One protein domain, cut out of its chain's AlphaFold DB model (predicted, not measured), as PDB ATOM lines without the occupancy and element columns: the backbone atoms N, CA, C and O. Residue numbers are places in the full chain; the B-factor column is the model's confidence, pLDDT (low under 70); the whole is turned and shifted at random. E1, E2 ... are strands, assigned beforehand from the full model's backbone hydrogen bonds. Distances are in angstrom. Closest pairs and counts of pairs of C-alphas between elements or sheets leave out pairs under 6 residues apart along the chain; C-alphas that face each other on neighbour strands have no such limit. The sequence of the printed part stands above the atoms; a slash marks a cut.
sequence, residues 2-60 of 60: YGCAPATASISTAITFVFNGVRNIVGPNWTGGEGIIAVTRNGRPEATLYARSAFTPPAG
ATOM      1  N   TYR A   2     -56.499 148.495  -4.820       34.56
ATOM      2  CA  TYR A   2     -56.658 147.771  -6.089       34.56
ATOM      3  C   TYR A   2     -55.270 147.551  -6.687       34.56
ATOM      4  O   TYR A   2     -54.688 148.464  -7.263       34.56
ATOM      5  N   GLY A   3     -54.708 146.365  -6.469       44.06
ATOM      6  CA  GLY A   3     -53.449 145.955  -7.081       44.06
ATOM      7  C   GLY A   3     -53.723 145.227  -8.391       44.06
ATOM      8  O   GLY A   3     -54.072 144.053  -8.371       44.06
ATOM      9  N   CYS A   4     -53.556 145.906  -9.523       48.34
ATOM     10  CA  CYS A   4     -53.259 145.230 -10.781       48.34
ATOM     11  C   CYS A   4     -51.739 145.036 -10.813       48.34
ATOM     12  O   CYS A   4     -50.999 145.993 -11.035       48.34
ATOM     13  N   ALA A   5     -51.261 143.828 -10.519       58.03
ATOM     14  CA  ALA A   5     -49.884 143.482 -10.845       58.03
ATOM     15  C   ALA A   5     -49.779 143.365 -12.377       58.03
ATOM     16  O   ALA A   5     -50.613 142.681 -12.977       58.03
ATOM     17  N   PRO A   6     -48.800 144.005 -13.038       55.75
ATOM     18  CA  PRO A   6     -48.644 143.857 -14.476       55.75
ATOM     19  C   PRO A   6     -48.194 142.426 -14.791       55.75
ATOM     20  O   PRO A   6     -47.138 141.978 -14.345       55.75
ATOM     21  N   ALA A   7     -48.991 141.692 -15.569       51.53
ATOM     22  CA  ALA A   7     -48.571 140.418 -16.133       51.53
ATOM     23  C   ALA A   7     -47.622 140.688 -17.310       51.53
ATOM     24  O   ALA A   7     -48.054 140.865 -18.448       51.53
ATOM     25  N   THR A   8     -46.318 140.737 -17.049       52.78
ATOM     26  CA  THR A   8     -45.315 140.747 -18.120       52.78
ATOM     27  C   THR A   8     -45.179 139.334 -18.681       52.78
ATOM     28  O   THR A   8     -44.403 138.526 -18.180       52.78
ATOM     29  N   ALA A   9     -45.937 139.020 -19.731       47.69
ATOM     30  CA  ALA A   9     -45.715 137.820 -20.532       47.69
ATOM     31  C   ALA A   9     -44.803 138.164 -21.718       47.69
ATOM     32  O   ALA A   9     -45.262 138.438 -22.823       47.69
ATOM     33  N   SER A  10     -43.490 138.158 -21.499       53.62
ATOM     34  CA  SER A  10     -42.528 138.178 -22.603       53.62
ATOM     35  C   SER A  10     -42.317 136.747 -23.090       53.62
ATOM     36  O   SER A  10     -41.400 136.065 -22.642       53.62
ATOM     37  N   ILE A  11     -43.150 136.269 -24.020       55.75
ATOM     38  CA  ILE A  11     -42.765 135.106 -24.830       55.75
ATOM     39  C   ILE A  11     -41.718 135.621 -25.815       55.75
ATOM     40  O   ILE A  11     -42.036 136.038 -26.929       55.75
ATOM     41  N   SER A  12     -40.455 135.646 -25.380       59.41
ATOM     42  CA  SER A  12     -39.332 135.728 -26.308       59.41
ATOM     43  C   SER A  12     -39.428 134.488 -27.181       59.41
ATOM     44  O   SER A  12     -39.104 133.380 -26.758       59.41
ATOM     45  N   THR A  13     -40.009 134.650 -28.362       73.38
ATOM     46  CA  THR A  13     -40.087 133.555 -29.310       73.38
ATOM     47  C   THR A  13     -38.693 133.457 -29.913       73.38
ATOM     48  O   THR A  13     -38.337 134.246 -30.785       73.38
ATOM     49  N   ALA A  14     -37.864 132.566 -29.371       86.00
ATOM     50  CA  ALA A  14     -36.486 132.431 -29.808       86.00
ATOM     51  C   ALA A  14     -36.483 131.817 -31.209       86.00
ATOM     52  O   ALA A  14     -36.897 130.669 -31.389       86.00
ATOM     53  N   ILE A  15     -36.036 132.597 -32.192       92.19
ATOM     54  CA  ILE A  15     -35.816 132.135 -33.560       92.19
ATOM     55  C   ILE A  15     -34.336 131.808 -33.715       92.19
ATOM     56  O   ILE A  15     -33.478 132.622 -33.378       92.19
ATOM     57  N   THR A  16     -34.023 130.617 -34.213       93.00
ATOM     58  CA  THR A  16     -32.659 130.211 -34.562       93.00
ATOM     59  C   THR A  16     -32.573 129.946 -36.054       93.00
ATOM     60  O   THR A  16     -33.446 129.300 -36.631       93.00
ATOM     61  N   PHE A  17     -31.491 130.425 -36.660       95.06
ATOM     62  CA  PHE A  17     -31.164 130.205 -38.061       95.06
ATOM     63  C   PHE A  17     -29.899 129.356 -38.144       95.06
ATOM     64  O   PHE A  17     -28.863 129.733 -37.599       95.06
ATOM     65  N   VAL A  18     -29.979 128.219 -38.832       95.62
ATOM     66  CA  VAL A  18     -28.825 127.359 -39.122       95.62
ATOM     67  C   VAL A  18     -28.590 127.354 -40.624       95.62
ATOM     68  O   VAL A  18     -29.469 126.969 -41.394       95.62
ATOM     69  N   PHE A  19     -27.399 127.783 -41.035       95.50
ATOM     70  CA  PHE A  19     -26.988 127.843 -42.433       95.50
ATOM     71  C   PHE A  19     -26.249 126.558 -42.810       95.50
ATOM     72  O   PHE A  19     -25.196 126.256 -42.255       95.50
ATOM     73  N   ASN A  20     -26.793 125.815 -43.769       95.88
ATOM     74  CA  ASN A  20     -26.276 124.533 -44.235       95.88
ATOM     75  C   ASN A  20     -25.948 124.592 -45.727       95.88
ATOM     76  O   ASN A  20     -26.642 125.254 -46.501       95.88
ATOM     77  N   GLY A  21     -24.909 123.863 -46.144       93.38
ATOM     78  CA  GLY A  21     -24.550 123.740 -47.562       93.38
ATOM     79  C   GLY A  21     -24.194 125.070 -48.232       93.38
ATOM     80  O   GLY A  21     -24.372 125.199 -49.441       93.38
ATOM     81  N   VAL A  22     -23.733 126.056 -47.452       95.38
ATOM     82  CA  VAL A  22     -23.333 127.367 -47.969       95.38
ATOM     83  C   VAL A  22     -22.151 127.189 -48.909       95.38
ATOM     84  O   VAL A  22     -21.107 126.670 -48.515       95.38
ATOM     85  N   ARG A  23     -22.315 127.629 -50.155       95.75
ATOM     86  CA  ARG A  23     -21.269 127.577 -51.174       95.75
ATOM     87  C   ARG A  23     -21.265 128.823 -52.035       95.75
ATOM     88  O   ARG A  23     -22.306 129.438 -52.264       95.75
ATOM     89  N   ASN A  24     -20.087 129.142 -52.555       96.06
ATOM     90  CA  ASN A  24     -19.944 130.167 -53.574       96.06
ATOM     91  C   ASN A  24     -20.504 129.663 -54.904       96.06
ATOM     92  O   ASN A  24     -20.313 128.504 -55.278       96.06
ATOM     93  N   ILE A  25     -21.154 130.565 -55.624       95.69
ATOM     94  CA  ILE A  25     -21.587 130.377 -57.002       95.69
ATOM     95  C   ILE A  25     -21.014 131.505 -57.850       95.69
ATOM     96  O   ILE A  25     -20.917 132.652 -57.414       95.69
ATOM     97  N   VAL A  26     -20.595 131.159 -59.060       95.31
ATOM     98  CA  VAL A  26     -20.000 132.096 -60.008       95.31
ATOM     99  C   VAL A  26     -20.751 131.998 -61.323       95.31
ATOM    100  O   VAL A  26     -21.036 130.902 -61.807       95.31
ATOM    101  N   GLY A  27     -21.101 133.150 -61.877       91.75
ATOM    102  CA  GLY A  27     -21.597 133.271 -63.238       91.75
ATOM    103  C   GLY A  27     -20.653 134.119 -64.086       91.75
ATOM    104  O   GLY A  27     -19.628 134.580 -63.587       91.75
ATOM    105  N   PRO A  28     -20.989 134.358 -65.363       93.56
ATOM    106  CA  PRO A  28     -20.074 134.997 -66.307       93.56
ATOM    107  C   PRO A  28     -19.520 136.353 -65.845       93.56
ATOM    108  O   PRO A  28     -18.345 136.617 -66.051       93.56
ATOM    109  N   ASN A  29     -20.345 137.178 -65.186       94.12
ATOM    110  CA  ASN A  29     -19.991 138.533 -64.736       94.12
ATOM    111  C   ASN A  29     -20.458 138.827 -63.297       94.12
ATOM    112  O   ASN A  29     -20.652 139.982 -62.926       94.12
ATOM    113  N   TRP A  30     -20.719 137.793 -62.496       93.75
ATOM    114  CA  TRP A  30     -21.238 137.955 -61.138       93.75
ATOM    115  C   TRP A  30     -20.733 136.846 -60.221       93.75
ATOM    116  O   TRP A  30     -20.479 135.720 -60.654       93.75
ATOM    117  N   THR A  31     -20.608 137.161 -58.939       95.00
ATOM    118  CA  THR A  31     -20.282 136.200 -57.882       95.00
ATOM    119  C   THR A  31     -21.395 136.188 -56.852       95.00
ATOM    120  O   THR A  31     -22.160 137.141 -56.728       95.00
ATOM    121  N   GLY A  32     -21.556 135.092 -56.131       95.19
ATOM    122  CA  GLY A  32     -22.651 134.962 -55.189       95.19
ATOM    123  C   GLY A  32     -22.465 133.805 -54.233       95.19
ATOM    124  O   GLY A  32     -21.470 133.081 -54.286       95.19
ATOM    125  N   GLY A  33     -23.458 133.626 -53.372       95.94
ATOM    126  CA  GLY A  33     -23.559 132.478 -52.486       95.94
ATOM    127  C   GLY A  33     -24.930 131.834 -52.596       95.94
ATOM    128  O   GLY A  33     -25.927 132.500 -52.862       95.94
ATOM    129  N   GLU A  34     -25.006 130.535 -52.359       96.94
ATOM    130  CA  GLU A  34     -26.279 129.862 -52.120       96.94
ATOM    131  C   GLU A  34     -26.174 128.903 -50.941       96.94
ATOM    132  O   GLU A  34     -25.085 128.449 -50.590       96.94
ATOM    133  N   GLY A  35     -27.311 128.612 -50.317       96.56
ATOM    134  CA  GLY A  35     -27.375 127.707 -49.181       96.56
ATOM    135  C   GLY A  35     -28.795 127.475 -48.683       96.56
ATOM    136  O   GLY A  35     -29.766 128.046 -49.185       96.56
ATOM    137  N   ILE A  36     -28.898 126.621 -47.672       97.25
ATOM    138  CA  ILE A  36     -30.148 126.264 -47.006       97.25
ATOM    139  C   ILE A  36     -30.154 126.898 -45.619       97.25
ATOM    140  O   ILE A  36     -29.182 126.776 -44.878       97.25
ATOM    141  N   ILE A  37     -31.254 127.542 -45.246       96.62
ATOM    142  CA  ILE A  37     -31.450 128.126 -43.921       96.62
ATOM    143  C   ILE A  37     -32.549 127.336 -43.222       96.62
ATOM    144  O   ILE A  37     -33.723 127.433 -43.583       96.62
ATOM    145  N   ALA A  38     -32.170 126.542 -42.225       96.62
ATOM    146  CA  ALA A  38     -33.123 125.906 -41.329       96.62
ATOM    147  C   ALA A  38     -33.526 126.911 -40.245       96.62
ATOM    148  O   ALA A  38     -32.674 127.427 -39.518       96.62
ATOM    149  N   VAL A  39     -34.822 127.189 -40.155       95.06
ATOM    150  CA  VAL A  39     -35.409 128.096 -39.171       95.06
ATOM    151  C   VAL A  39     -36.080 127.257 -38.100       95.06
ATOM    152  O   VAL A  39     -36.940 126.427 -38.408       95.06
ATOM    153  N   THR A  40     -35.709 127.475 -36.842       94.50
ATOM    154  CA  THR A  40     -36.416 126.893 -35.702       94.50
ATOM    155  C   THR A  40     -36.976 127.976 -34.798       94.50
ATOM    156  O   THR A  40     -36.368 129.027 -34.605       94.50
ATOM    157  N   ARG A  41     -38.145 127.697 -34.226       93.00
ATOM    158  CA  ARG A  41     -38.833 128.532 -33.251       93.00
ATOM    159  C   ARG A  41     -38.996 127.754 -31.971       93.00
ATOM    160  O   ARG A  41     -39.645 126.709 -31.962       93.00
ATOM    161  N   ASN A  42     -38.401 128.249 -30.892       92.06
ATOM    162  CA  ASN A  42     -38.406 127.566 -29.598       92.06
ATOM    163  C   ASN A  42     -37.931 126.100 -29.726       92.06
ATOM    164  O   ASN A  42     -38.546 125.183 -29.184       92.06
ATOM    165  N   GLY A  43     -36.882 125.872 -30.530       90.12
ATOM    166  CA  GLY A  43     -36.304 124.548 -30.791       90.12
ATOM    167  C   GLY A  43     -37.097 123.647 -31.747       90.12
ATOM    168  O   GLY A  43     -36.653 122.538 -32.029       90.12
ATOM    169  N   ARG A  44     -38.249 124.093 -32.267       93.50
ATOM    170  CA  ARG A  44     -39.062 123.330 -33.228       93.50
ATOM    171  C   ARG A  44     -38.826 123.826 -34.654       93.50
ATOM    172  O   ARG A  44     -38.770 125.041 -34.834       93.50
ATOM    173  N   PRO A  45     -38.724 122.947 -35.664       94.94
ATOM    174  CA  PRO A  45     -38.650 123.372 -37.060       94.94
ATOM    175  C   PRO A  45     -39.843 124.257 -37.433       94.94
ATOM    176  O   PRO A  45     -40.989 123.884 -37.192       94.94
ATOM    177  N   GLU A  46     -39.564 125.425 -38.005       96.00
ATOM    178  CA  GLU A  46     -40.575 126.361 -38.503       96.00
ATOM    179  C   GLU A  46     -40.557 126.418 -40.032       96.00
ATOM    180  O   GLU A  46     -41.604 126.320 -40.665       96.00
ATOM    181  N   ALA A  47     -39.372 126.540 -40.635       95.00
ATOM    182  CA  ALA A  47     -39.226 126.618 -42.085       95.00
ATOM    183  C   ALA A  47     -37.851 126.133 -42.555       95.00
ATOM    184  O   ALA A  47     -36.880 126.102 -41.800       95.00
ATOM    185  N   THR A  48     -37.768 125.790 -43.838       96.50
ATOM    186  CA  THR A  48     -36.506 125.599 -44.562       96.50
ATOM    187  C   THR A  48     -36.502 126.550 -45.750       96.50
ATOM    188  O   THR A  48     -37.392 126.474 -46.596       96.50
ATOM    189  N   LEU A  49     -35.531 127.458 -45.802       96.44
ATOM    190  CA  LEU A  49     -35.392 128.435 -46.879       96.44
ATOM    191  C   LEU A  49     -34.219 128.052 -47.776       96.44
ATOM    192  O   LEU A  49     -33.149 127.707 -47.283       96.44
ATOM    193  N   TYR A  50     -34.405 128.166 -49.085       96.19
ATOM    194  CA  TYR A  50     -33.336 128.024 -50.069       96.19
ATOM    195  C   TYR A  50     -32.954 129.423 -50.536       96.19
ATOM    196  O   TYR A  50     -33.745 130.096 -51.197       96.19
ATOM    197  N   ALA A  51     -31.773 129.886 -50.138       92.81
ATOM    198  CA  ALA A  51     -31.321 131.245 -50.392       92.81
ATOM    199  C   ALA A  51     -30.243 131.261 -51.475       92.81
ATOM    200  O   ALA A  51     -29.337 130.429 -51.480       92.81
ATOM    201  N   ARG A  52     -30.325 132.255 -52.360       93.94
ATOM    202  CA  ARG A  52     -29.291 132.602 -53.333       93.94
ATOM    203  C   ARG A  52     -29.057 134.107 -53.290       93.94
ATOM    204  O   ARG A  52     -30.015 134.874 -53.338       93.94
ATOM    205  N   SER A  53     -27.798 134.514 -53.260       92.12
ATOM    206  CA  SER A  53     -27.356 135.883 -53.496       92.12
ATOM    207  C   SER A  53     -26.531 135.948 -54.778       92.12
ATOM    208  O   SER A  53     -25.851 134.992 -55.148       92.12
ATOM    209  N   ALA A  54     -26.597 137.089 -55.454       90.75
ATOM    210  CA  ALA A  54     -25.752 137.410 -56.591       90.75
ATOM    211  C   ALA A  54     -25.308 138.870 -56.471       90.75
ATOM    212  O   ALA A  54     -26.100 139.739 -56.107       90.75
ATOM    213  N   PHE A  55     -24.041 139.118 -56.772       91.56
ATOM    214  CA  PHE A  55     -23.403 140.420 -56.806       91.56
ATOM    215  C   PHE A  55     -22.732 140.609 -58.166       91.56
ATOM    216  O   PHE A  55     -21.852 139.838 -58.558       91.56
ATOM    217  N   THR A  56     -23.149 141.656 -58.871       92.69
ATOM    218  CA  THR A  56     -22.547 142.101 -60.129       92.69
ATOM    219  C   THR A  56     -21.774 143.387 -59.839       92.69
ATOM    220  O   THR A  56     -22.389 144.347 -59.364       92.69
ATOM    221  N   PRO A  57     -20.455 143.437 -60.087       88.94
ATOM    222  CA  PRO A  57     -19.690 144.673 -59.963       88.94
ATOM    223  C   PRO A  57     -20.243 145.771 -60.894       88.94
ATOM    224  O   PRO A  57     -20.773 145.444 -61.960       88.94
ATOM    225  N   PRO A  58     -20.112 147.064 -60.542       88.94
ATOM    226  CA  PRO A  58     -20.411 148.156 -61.465       88.94
ATOM    227  C   PRO A  58     -19.600 148.017 -62.761       88.94
ATOM    228  O   PRO A  58     -18.450 147.577 -62.723       88.94
ATOM    229  N   ALA A  59     -20.181 148.408 -63.898       82.62
ATOM    230  CA  ALA A  59     -19.412 148.552 -65.131       82.62
ATOM    231  C   ALA A  59     -18.392 149.692 -64.951       82.62
ATOM    232  O   ALA A  59     -18.744 150.736 -64.397       82.62
ATOM    233  N   GLY A  60     -17.142 149.439 -65.350       70.75
ATOM    234  CA  GLY A  60     -16.067 150.436 -65.330       70.75
ATOM    235  C   GLY A  60     -16.282 151.573 -66.316       70.75
ATOM    236  O   GLY A  60     -17.083 151.396 -67.262       70.75
TER     237      GLY A  60
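What this domain is: This is residues 2 to 60 of the 60 residues of a protein of Klebsiella pneumoniae (UniProt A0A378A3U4). A free first tail leads into one long, narrow, twisted sheet of three strands, E1, E2 and E3, laid side by side as two hairpins in a row, with no named helix over either face. Residues 2 to 10 stick out at one end and add to the length of the whole. The printed part has 59 residues, with three named strands in the order E1, E2, E3 along the chain and across the sheet, all antiparallel; the class is all strand. The whole is extended, with a radius of gyration of the C-alphas of 20.3 A, and spans 72 by 29 by 11 A.

How they stand to each other: Residues 2 to 14 hold no named element, and residues 2 to 10 stand free. E1, residues 15 to 27, is an edge strand and bends by 58 degrees at Gly 21. A tight link joins it to E2, residues 30 to 41, the inner strand. E1 and E2 form a hairpin, antiparallel at 163 degrees; the C-alphas of Val 22 and Gly 35 face each other at 4.2 A, and N 20 and O 36 are within hydrogen-bond range at 2.8 A. A tight link leads on to E3, residues 44 to 55, the other edge strand. E2 and E3 form a hairpin, antiparallel at 169 degrees; the C-alphas of Glu 34 and Arg 52 face each other at 4.2 A, and N 37 and O 49 are within hydrogen-bond range at 2.8 A. The three strands make a meander, each the antiparallel neighbour of the one before.

Where its parts are: E1 begins at C-alpha 15, (-35.816, 132.135, -33.560), and measures 32.9 A from first to last C-alpha. E2 measures 34.3 A and begins at C-alpha 30, (-21.238, 137.955, -61.138). E3 measures 33.1 A and ends at C-alpha 55, (-23.403, 140.420, -56.806).

The domain as a whole: The two C-alphas farthest apart are those of Tyr 2 and Gly 60, 71.9 A. Without residues 2 to 10 the body spans 51 by 20 by 11 A. The printed part has no cut, and no link between strands is long. The mean pLDDT of the printed part is 85.1, and residues 2 to 12 are under 70.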